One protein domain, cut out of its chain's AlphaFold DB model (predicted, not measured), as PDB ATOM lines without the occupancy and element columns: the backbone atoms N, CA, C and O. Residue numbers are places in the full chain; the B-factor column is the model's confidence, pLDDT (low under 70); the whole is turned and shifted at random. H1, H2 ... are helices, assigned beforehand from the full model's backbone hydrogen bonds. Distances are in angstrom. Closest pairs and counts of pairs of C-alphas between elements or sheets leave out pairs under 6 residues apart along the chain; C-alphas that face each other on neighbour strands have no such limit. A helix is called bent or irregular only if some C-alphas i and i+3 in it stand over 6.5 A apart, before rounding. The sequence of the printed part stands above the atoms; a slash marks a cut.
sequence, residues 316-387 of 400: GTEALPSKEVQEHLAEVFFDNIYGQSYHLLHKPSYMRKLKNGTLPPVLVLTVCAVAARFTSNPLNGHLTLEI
ATOM      1  N   GLY A 316      23.682  -2.466 -23.353       80.81
ATOM      2  CA  GLY A 316      24.258  -2.687 -22.026       80.81
ATOM      3  C   GLY A 316      23.641  -3.850 -21.244       80.81
ATOM      4  O   GLY A 316      23.835  -3.927 -20.030       80.81
ATOM      5  N   THR A 317      22.911  -4.764 -21.899       84.50
ATOM      6  CA  THR A 317      22.494  -6.036 -21.270       84.50
ATOM      7  C   THR A 317      23.698  -6.900 -20.895       84.50
ATOM      8  O   THR A 317      23.665  -7.572 -19.865       84.50
ATOM      9  N   GLU A 318      24.767  -6.846 -21.689       84.31
ATOM     10  CA  GLU A 318      26.018  -7.576 -21.480       84.31
ATOM     11  C   GLU A 318      26.824  -7.102 -20.261       84.31
ATOM     12  O   GLU A 318      27.568  -7.888 -19.686       84.31
ATOM     13  N   ALA A 319      26.647  -5.846 -19.838       86.19
ATOM     14  CA  ALA A 319      27.334  -5.268 -18.680       86.19
ATOM     15  C   ALA A 319      26.589  -5.513 -17.353       86.19
ATOM     16  O   ALA A 319      27.030  -5.069 -16.291       86.19
ATOM     17  N   LEU A 320      25.425  -6.172 -17.397       89.06
ATOM     18  CA  LEU A 320      24.664  -6.476 -16.194       89.06
ATOM     19  C   LEU A 320      25.310  -7.630 -15.411       89.06
ATOM     20  O   LEU A 320      25.832  -8.572 -16.007       89.06
ATOM     21  N   PRO A 321      25.205  -7.618 -14.070       90.31
ATOM     22  CA  PRO A 321      25.660  -8.735 -13.249       90.31
ATOM     23  C   PRO A 321      24.883 -10.016 -13.584       90.31
ATOM     24  O   PRO A 321      23.825  -9.969 -14.217       90.31
ATOM     25  N   SER A 322      25.375 -11.172 -13.128       93.50
ATOM     26  CA  SER A 322      24.712 -12.457 -13.385       93.50
ATOM     27  C   SER A 322      23.241 -12.443 -12.946       93.50
ATOM     28  O   SER A 322      22.848 -11.750 -12.004       93.50
ATOM     29  N   LYS A 323      22.401 -13.230 -13.627       91.75
ATOM     30  CA  LYS A 323      20.951 -13.257 -13.373       91.75
ATOM     31  C   LYS A 323      20.609 -13.591 -11.914       91.75
ATOM     32  O   LYS A 323      19.677 -13.021 -11.361       91.75
ATOM     33  N   GLU A 324      21.400 -14.452 -11.278       92.06
ATOM     34  CA  GLU A 324      21.258 -14.796  -9.857       92.06
ATOM     35  C   GLU A 324      21.485 -13.581  -8.948       92.06
ATOM     36  O   GLU A 324      20.706 -13.333  -8.026       92.06
ATOM     37  N   VAL A 325      22.504 -12.772  -9.252       92.12
ATOM     38  CA  VAL A 325      22.801 -11.535  -8.521       92.12
ATOM     39  C   VAL A 325      21.705 -10.497  -8.749       92.12
ATOM     40  O   VAL A 325      21.279  -9.850  -7.795       92.12
ATOM     41  N   GLN A 326      21.195 -10.367  -9.977       95.00
ATOM     42  CA  GLN A 326      20.077  -9.463 -10.269       95.00
ATOM     43  C   GLN A 326      18.825  -9.824  -9.459       95.00
ATOM     44  O   GLN A 326      18.197  -8.938  -8.878       95.00
ATOM     45  N   GLU A 327      18.458 -11.109  -9.406       94.94
ATOM     46  CA  GLU A 327      17.282 -11.577  -8.662       94.94
ATOM     47  C   GLU A 327      17.449 -11.361  -7.153       94.94
ATOM     48  O   GLU A 327      16.551 -10.803  -6.517       94.94
ATOM     49  N   HIS A 328      18.615 -11.703  -6.598       94.50
ATOM     50  CA  HIS A 328      18.913 -11.477  -5.184       94.50
ATOM     51  C   HIS A 328      18.876  -9.986  -4.813       94.50
ATOM     52  O   HIS A 328      18.220  -9.592  -3.848       94.50
ATOM     53  N   LEU A 329      19.536  -9.131  -5.601       94.25
ATOM     54  CA  LEU A 329      19.544  -7.687  -5.366       94.25
ATOM     55  C   LEU A 329      18.151  -7.071  -5.532       94.25
ATOM     56  O   LEU A 329      17.788  -6.165  -4.779       94.25
ATOM     57  N   ALA A 330      17.339  -7.569  -6.464       95.06
ATOM     58  CA  ALA A 330      15.956  -7.133  -6.602       95.06
ATOM     59  C   ALA A 330      15.122  -7.473  -5.356       95.06
ATOM     60  O   ALA A 330      14.345  -6.633  -4.901       95.06
ATOM     61  N   GLU A 331      15.296  -8.653  -4.757       94.81
ATOM     62  CA  GLU A 331      14.627  -8.999  -3.494       94.81
ATOM     63  C   GLU A 331      15.057  -8.071  -2.358       94.81
ATOM     64  O   GLU A 331      14.206  -7.463  -1.704       94.81
ATOM     65  N   VAL A 332      16.364  -7.846  -2.219       93.19
ATOM     66  CA  VAL A 332      16.940  -6.930  -1.225       93.19
ATOM     67  C   VAL A 332      16.407  -5.503  -1.399       93.19
ATOM     68  O   VAL A 332      16.106  -4.839  -0.404       93.19
ATOM     69  N   PHE A 333      16.228  -5.031  -2.639       93.75
ATOM     70  CA  PHE A 333      15.583  -3.746  -2.923       93.75
ATOM     71  C   PHE A 333      14.149  -3.702  -2.384       93.75
ATOM     72  O   PHE A 333      13.765  -2.742  -1.710       93.75
ATOM     73  N   PHE A 334      13.344  -4.724  -2.682       93.62
ATOM     74  CA  PHE A 334      11.940  -4.739  -2.280       93.62
ATOM     75  C   PHE A 334      11.726  -4.958  -0.785       93.62
ATOM     76  O   PHE A 334      10.684  -4.556  -0.272       93.62
ATOM     77  N   ASP A 335      12.689  -5.557  -0.098       91.19
ATOM     78  CA  ASP A 335      12.576  -5.813   1.334       91.19
ATOM     79  C   ASP A 335      13.096  -4.628   2.165       91.19
ATOM     80  O   ASP A 335      12.532  -4.325   3.215       91.19
ATOM     81  N   ASN A 336      14.112  -3.902   1.677       88.00
ATOM     82  CA  ASN A 336      14.747  -2.821   2.443       88.00
ATOM     83  C   ASN A 336      14.352  -1.403   2.000       88.00
ATOM     84  O   ASN A 336      14.355  -0.486   2.818       88.00
ATOM     85  N   ILE A 337      14.045  -1.189   0.717       86.06
ATOM     86  CA  ILE A 337      13.949   0.158   0.118       86.06
ATOM     87  C   ILE A 337      12.521   0.479  -0.315       86.06
ATOM     88  O   ILE A 337      12.066   1.627  -0.235       86.06
ATOM     89  N   TYR A 338      11.798  -0.535  -0.778       85.19
ATOM     90  CA  TYR A 338      10.438  -0.363  -1.254       85.19
ATOM     91  C   TYR A 338       9.498   0.099  -0.136       85.19
ATOM     92  O   TYR A 338       9.455  -0.471   0.948       85.19
ATOM     93  N   GLY A 339       8.742   1.164  -0.409       80.44
ATOM     94  CA  GLY A 339       7.789   1.741   0.542       80.44
ATOM     95  C   GLY A 339       8.361   2.798   1.493       80.44
ATOM     96  O   GLY A 339       7.583   3.433   2.198       80.44
ATOM     97  N   GLN A 340       9.674   3.071   1.477       76.19
ATOM     98  CA  GLN A 340      10.256   4.109   2.345       76.19
ATOM     99  C   GLN A 340       9.932   5.548   1.903       76.19
ATOM    100  O   GLN A 340       9.788   6.436   2.739       76.19
ATOM    101  N   SER A 341       9.822   5.803   0.596       68.94
ATOM    102  CA  SER A 341       9.538   7.149   0.061       68.94
ATOM    103  C   SER A 341       8.506   7.141  -1.063       68.94
ATOM    104  O   SER A 341       7.591   7.962  -1.059       68.94
ATOM    105  N   TYR A 342       8.607   6.191  -1.994       73.50
ATOM    106  CA  TYR A 342       7.696   6.058  -3.128       73.50
ATOM    107  C   TYR A 342       7.515   4.589  -3.524       73.50
ATOM    108  O   TYR A 342       8.451   3.793  -3.466       73.50
ATOM    109  N   HIS A 343       6.314   4.241  -3.987       84.06
ATOM    110  CA  HIS A 343       5.986   2.910  -4.509       84.06
ATOM    111  C   HIS A 343       6.132   2.898  -6.037       84.06
ATOM    112  O   HIS A 343       5.151   2.762  -6.763       84.06
ATOM    113  N   LEU A 344       7.357   3.102  -6.532       85.94
ATOM    114  CA  LEU A 344       7.620   3.251  -7.973       85.94
ATOM    115  C   LEU A 344       7.498   1.933  -8.753       85.94
ATOM    116  O   LEU A 344       7.127   1.943  -9.921       85.94
ATOM    117  N   LEU A 345       7.809   0.800  -8.119       90.81
ATOM    118  CA  LEU A 345       7.900  -0.505  -8.777       90.81
ATOM    119  C   LEU A 345       6.995  -1.524  -8.087       90.81
ATOM    120  O   LEU A 345       7.033  -1.672  -6.878       90.81
ATOM    121  N   HIS A 346       6.186  -2.273  -8.830       93.81
ATOM    122  CA  HIS A 346       5.375  -3.343  -8.242       93.81
ATOM    123  C   HIS A 346       6.181  -4.653  -8.174       93.81
ATOM    124  O   HIS A 346       6.475  -5.220  -9.230       93.81
ATOM    125  N   LYS A 347       6.492  -5.154  -6.963       93.50
ATOM    126  CA  LYS A 347       7.359  -6.338  -6.732       93.50
ATOM    127  C   LYS A 347       7.007  -7.537  -7.634       93.50
ATOM    128  O   LYS A 347       7.868  -7.950  -8.409       93.50
ATOM    129  N   PRO A 348       5.758  -8.047  -7.675       95.12
ATOM    130  CA  PRO A 348       5.411  -9.187  -8.530       95.12
ATOM    131  C   PRO A 348       5.617  -8.932 -10.028       95.12
ATOM    132  O   PRO A 348       6.053  -9.819 -10.761       95.12
ATOM    133  N   SER A 349       5.297  -7.723 -10.504       95.44
ATOM    134  CA  SER A 349       5.458  -7.396 -11.925       95.44
ATOM    135  C   SER A 349       6.924  -7.223 -12.296       95.44
ATOM    136  O   SER A 349       7.312  -7.627 -13.388       95.44
ATOM    137  N   TYR A 350       7.714  -6.613 -11.416       95.50
ATOM    138  CA  TYR A 350       9.140  -6.420 -11.624       95.50
ATOM    139  C   TYR A 350       9.861  -7.767 -11.659       95.50
ATOM    140  O   TYR A 350      10.503  -8.076 -12.654       95.50
ATOM    141  N   MET A 351       9.654  -8.618 -10.646       95.56
ATOM    142  CA  MET A 351      10.305  -9.931 -10.562       95.56
ATOM    143  C   MET A 351       9.964 -10.827 -11.757       95.56
ATOM    144  O   MET A 351      10.839 -11.493 -12.301       95.56
ATOM    145  N   ARG A 352       8.709 -10.813 -12.231       96.31
ATOM    146  CA  ARG A 352       8.323 -11.554 -13.444       96.31
ATOM    147  C   ARG A 352       9.048 -11.029 -14.685       96.31
ATOM    148  O   ARG A 352       9.560 -11.815 -15.473       96.31
ATOM    149  N   LYS A 353       9.089  -9.705 -14.868       95.31
ATOM    150  CA  LYS A 353       9.740  -9.085 -16.031       95.31
ATOM    151  C   LYS A 353      11.262  -9.250 -16.009       95.31
ATOM    152  O   LYS A 353      11.839  -9.421 -17.080       95.31
ATOM    153  N   LEU A 354      11.871  -9.247 -14.821       95.06
ATOM    154  CA  LEU A 354      13.292  -9.524 -14.598       95.06
ATOM    155  C   LEU A 354      13.635 -10.955 -15.025       95.06
ATOM    156  O   LEU A 354      14.519 -11.160 -15.849       95.06
ATOM    157  N   LYS A 355      12.852 -11.938 -14.561       94.12
ATOM    158  CA  LYS A 355      13.022 -13.349 -14.944       94.12
ATOM    159  C   LYS A 355      12.894 -13.574 -16.447       94.12
ATOM    160  O   LYS A 355      13.612 -14.410 -16.995       94.12
ATOM    161  N   ASN A 356      12.022 -12.804 -17.096       93.19
ATOM    162  CA  ASN A 356      11.796 -12.856 -18.537       93.19
ATOM    163  C   ASN A 356      12.812 -12.033 -19.355       93.19
ATOM    164  O   ASN A 356      12.733 -12.067 -20.577       93.19
ATOM    165  N   GLY A 357      13.717 -11.273 -18.724       90.81
ATOM    166  CA  GLY A 357      14.691 -10.431 -19.435       90.81
ATOM    167  C   GLY A 357      14.060  -9.281 -20.229       90.81
ATOM    168  O   GLY A 357      14.618  -8.836 -21.219       90.81
ATOM    169  N   THR A 358      12.877  -8.816 -19.816       92.12
ATOM    170  CA  THR A 358      12.092  -7.781 -20.533       92.12
ATOM    171  C   THR A 358      12.214  -6.390 -19.913       92.12
ATOM    172  O   THR A 358      11.519  -5.458 -20.316       92.12
ATOM    173  N   LEU A 359      13.023  -6.256 -18.860       92.69
ATOM    174  CA  LEU A 359      13.259  -4.975 -18.209       92.69
ATOM    175  C   LEU A 359      14.407  -4.241 -18.905       92.69
ATOM    176  O   LEU A 359      15.422  -4.876 -19.187       92.69
ATOM    177  N   PRO A 360      14.296  -2.913 -19.090       92.62
ATOM    178  CA  PRO A 360      15.416  -2.111 -19.562       92.62
ATOM    179  C   PRO A 360      16.646  -2.302 -18.652       92.62
ATOM    180  O   PRO A 360      16.496  -2.185 -17.428       92.62
ATOM    181  N   PRO A 361      17.856  -2.533 -19.195       92.44
ATOM    182  CA  PRO A 361      19.083  -2.740 -18.427       92.44
ATOM    183  C   PRO A 361      19.352  -1.627 -17.427       92.44
ATOM    184  O   PRO A 361      19.679  -1.892 -16.278       92.44
ATOM    185  N   VAL A 362      19.094  -0.378 -17.818       93.06
ATOM    186  CA  VAL A 362      19.230   0.793 -16.941       93.06
ATOM    187  C   VAL A 362      18.359   0.663 -15.684       93.06
ATOM    188  O   VAL A 362      18.783   1.009 -14.580       93.06
ATOM    189  N   LEU A 363      17.144   0.126 -15.817       93.50
ATOM    190  CA  LEU A 363      16.244  -0.089 -14.684       93.50
ATOM    191  C   LEU A 363      16.718  -1.244 -13.790       93.50
ATOM    192  O   LEU A 363      16.570  -1.185 -12.570       93.50
ATOM    193  N   VAL A 364      17.283  -2.299 -14.375       94.56
ATOM    194  CA  VAL A 364      17.861  -3.413 -13.610       94.56
ATOM    195  C   VAL A 364      19.098  -2.945 -12.848       94.56
ATOM    196  O   VAL A 364      19.188  -3.146 -11.638       94.56
ATOM    197  N   LEU A 365      20.004  -2.243 -13.526       94.00
ATOM    198  CA  LEU A 365      21.243  -1.728 -12.960       94.00
ATOM    199  C   LEU A 365      20.983  -0.732 -11.828       94.00
ATOM    200  O   LEU A 365      21.623  -0.818 -10.787       94.00
ATOM    201  N   THR A 366      20.019   0.179 -11.989       93.88
ATOM    202  CA  THR A 366      19.653   1.128 -10.922       93.88
ATOM    203  C   THR A 366      19.127   0.416  -9.679       93.88
ATOM    204  O   THR A 366      19.565   0.729  -8.576       93.88
ATOM    205  N   VAL A 367      18.246  -0.576  -9.833       93.62
ATOM    206  CA  VAL A 367      17.769  -1.384  -8.699       93.62
ATOM    207  C   VAL A 367      18.927  -2.135  -8.038       93.62
ATOM    208  O   VAL A 367      19.067  -2.067  -6.816       93.62
ATOM    209  N   CYS A 368      19.799  -2.766  -8.830       93.31
ATOM    210  CA  CYS A 368      20.972  -3.482  -8.329       93.31
ATOM    211  C   CYS A 368      21.934  -2.557  -7.570       93.31
ATOM    212  O   CYS A 368      22.341  -2.876  -6.455       93.31
ATOM    213  N   ALA A 369      22.255  -1.389  -8.126       93.38
ATOM    214  CA  ALA A 369      23.190  -0.432  -7.539       93.38
ATOM    215  C   ALA A 369      22.699   0.117  -6.192       93.38
ATOM    216  O   ALA A 369      23.482   0.279  -5.254       93.38
ATOM    217  N   VAL A 370      21.397   0.391  -6.069       92.19
ATOM    218  CA  VAL A 370      20.831   0.861  -4.800       92.19
ATOM    219  C   VAL A 370      20.774  -0.291  -3.786       92.19
ATOM    220  O   VAL A 370      21.140  -0.093  -2.626       92.19
ATOM    221  N   ALA A 371      20.379  -1.494  -4.214       93.12
ATOM    222  CA  ALA A 371      20.298  -2.677  -3.356       93.12
ATOM    223  C   ALA A 371      21.659  -3.167  -2.846       93.12
ATOM    224  O   ALA A 371      21.740  -3.648  -1.717       93.12
ATOM    225  N   ALA A 372      22.730  -2.997  -3.629       91.75
ATOM    226  CA  ALA A 372      24.082  -3.441  -3.281       91.75
ATOM    227  C   ALA A 372      24.574  -2.882  -1.934       91.75
ATOM    228  O   ALA A 372      25.377  -3.504  -1.246       91.75
ATOM    229  N   ARG A 373      24.044  -1.730  -1.507       89.38
ATOM    230  CA  ARG A 373      24.370  -1.094  -0.220       89.38
ATOM    231  C   ARG A 373      23.801  -1.838   0.991       89.38
ATOM    232  O   ARG A 373      24.249  -1.602   2.107       89.38
ATOM    233  N   PHE A 374      22.793  -2.677   0.769       86.75
ATOM    234  CA  PHE A 374      22.041  -3.391   1.801       86.75
ATOM    235  C   PHE A 374      22.375  -4.886   1.842       86.75
ATOM    236  O   PHE A 374      21.874  -5.597   2.709       86.75
ATOM    237  N   THR A 375      23.230  -5.379   0.942       85.69
ATOM    238  CA  THR A 375      23.704  -6.765   0.989       85.69
ATOM    239  C   THR A 375      24.898  -6.898   1.927       85.69
ATOM    240  O   THR A 375      25.932  -6.278   1.695       85.69
ATOM    241  N   SER A 376      24.786  -7.734   2.961       65.62
ATOM    242  CA  SER A 376      25.844  -7.957   3.962       65.62
ATOM    243  C   SER A 376      26.818  -9.100   3.624       65.62
ATOM    244  O   SER A 376      27.564  -9.531   4.498       65.62
ATOM    245  N   ASN A 377      26.834  -9.606   2.383       55.44
ATOM    246  CA  ASN A 377      27.720 -10.707   1.993       55.44
ATOM    247  C   ASN A 377      29.056 -10.209   1.393       55.44
ATOM    248  O   ASN A 377      29.041  -9.497   0.386       55.44
ATOM    249  N   PRO A 378      30.217 -10.644   1.927       52.22
ATOM    250  CA  PRO A 378      31.548 -10.249   1.451       52.22
ATOM    251  C   PRO A 378      31.966 -10.886   0.114       52.22
ATOM    252  O   PRO A 378      32.990 -10.500  -0.441       52.22
ATOM    253  N   LEU A 379      31.169 -11.796  -0.464       49.84
ATOM    254  CA  LEU A 379      31.386 -12.294  -1.834       49.84
ATOM    255  C   LEU A 379      31.210 -11.196  -2.900       49.84
ATOM    256  O   LEU A 379      31.711 -11.328  -4.013       49.84
ATOM    257  N   ASN A 380      30.575 -10.077  -2.539       50.34
ATOM    258  CA  ASN A 380      30.408  -8.917  -3.410       50.34
ATOM    259  C   ASN A 380      31.550  -7.899  -3.303       50.34
ATOM    260  O   ASN A 380      31.536  -6.933  -4.056       50.34
ATOM    261  N   GLY A 381      32.551  -8.105  -2.434       46.22
ATOM    262  CA  GLY A 381      33.746  -7.251  -2.413       46.22
ATOM    263  C   GLY A 381      34.509  -7.280  -3.745       46.22
ATOM    264  O   GLY A 381      35.089  -6.274  -4.145       46.22
ATOM    265  N   HIS A 382      34.427  -8.402  -4.473       46.25
ATOM    266  CA  HIS A 382      34.950  -8.533  -5.835       46.25
ATOM    267  C   HIS A 382      34.020  -7.892  -6.882       46.25
ATOM    268  O   HIS A 382      34.481  -7.168  -7.756       46.25
ATOM    269  N   LEU A 383      32.696  -8.055  -6.753       50.00
ATOM    270  CA  LEU A 383      31.710  -7.472  -7.680       50.00
ATOM    271  C   LEU A 383      31.615  -5.942  -7.589       50.00
ATOM    272  O   LEU A 383      31.406  -5.280  -8.601       50.00
ATOM    273  N   THR A 384      31.803  -5.345  -6.408       47.12
ATOM    274  CA  THR A 384      31.876  -3.880  -6.281       47.12
ATOM    275  C   THR A 384      33.112  -3.293  -6.956       47.12
ATOM    276  O   THR A 384      33.076  -2.126  -7.343       47.12
ATOM    277  N   LEU A 385      34.182  -4.083  -7.108       45.66
ATOM    278  CA  LEU A 385      35.376  -3.682  -7.849       45.66
ATOM    279  C   LEU A 385      35.220  -3.934  -9.354       45.66
ATOM    280  O   LEU A 385      35.614  -3.071 -10.129       45.66
ATOM    281  N   GLU A 386      34.576  -5.023  -9.783       43.72
ATOM    282  CA  GLU A 386      34.356  -5.281 -11.217       43.72
ATOM    283  C   GLU A 386      33.339  -4.335 -11.870       43.72
ATOM    284  O   GLU A 386      33.522  -3.956 -13.020       43.72
ATOM    285  N   ILE A 387      32.315  -3.864 -11.149       50.88
ATOM    286  CA  ILE A 387      31.343  -2.895 -11.703       50.88
ATOM    287  C   ILE A 387      31.984  -1.505 -11.935       50.88
ATOM    288  O   ILE A 387      31.441  -0.688 -12.677       50.88
TER     289      ILE A 387
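AT A GLANCE: This is residues 316 to 387 of the 400 residues of the protein "Zn(2)-C6 fungal-type domain-containing protein" of Fusarium oxysporum f. sp. vasinfectum 25433 (UniProt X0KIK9). H1 and H2 form a helical hairpin, nearly side by side, and H3 crosses H1 at a steep angle on one face of that pair. The short H4 is set off beyond H1 and H3, at the end of the whole away from H2. The printed part has 72 residues with four named helices, H1, H2, H3 and H4 along the chain, and no named strand; the class is all helix. It is compact, with a radius of gyration of the C-alphas of 11.8 A, and rounded, spanning 31 by 26 by 16 A.

HOW THE PARTS SIT: H1, residues 323 to 336, and H2, residues 347 to 355, form a hairpin. They touch at a shallow tilt of 10 degrees, opposite ways, and their closest C-alphas are those of Phe 334 and Lys 347, 6.6 A apart. H3, residues 361 to 374, touches H1 at a steep tilt of 60 degrees, the same way, with the C-alphas of Phe 333 and Ala 371 closest at 4.9 A. H2 and H3 are close but not clearly touching; the closest C-alphas, of Leu 354 and Val 364, are 7.7 A apart. H4, residues 380 to 386, is apart from H1 and H2, and only just apart from H3, at 8.4 A between closest C-alphas. In H1 and H2 every O i to N i+4 pair is within hydrogen-bond range; in H3 8 of 10 are, in H4 2 of 3.

IN THESE COORDINATES: H1 begins at C-alpha 323 (20.951, -13.257, -13.373) and is 19.9 A long. H2 measures 12.2 A and H3 20.5 A. H3 is neither bent nor irregular, but only just: C-alphas 370 and 373 are 6.1 A apart. H4, 9.5 A long, ends at C-alpha 386 (34.356, -5.281, -11.217).

THE WHOLE: The C-alphas of His 343 and His 382 are the two farthest apart, at 31.2 A. The printed part has no cut. The links H2 to H3 and H3 to H4 are tight, and H1 to H2 is short. Residue 341 and residues 376 to 387 have pLDDT under 70.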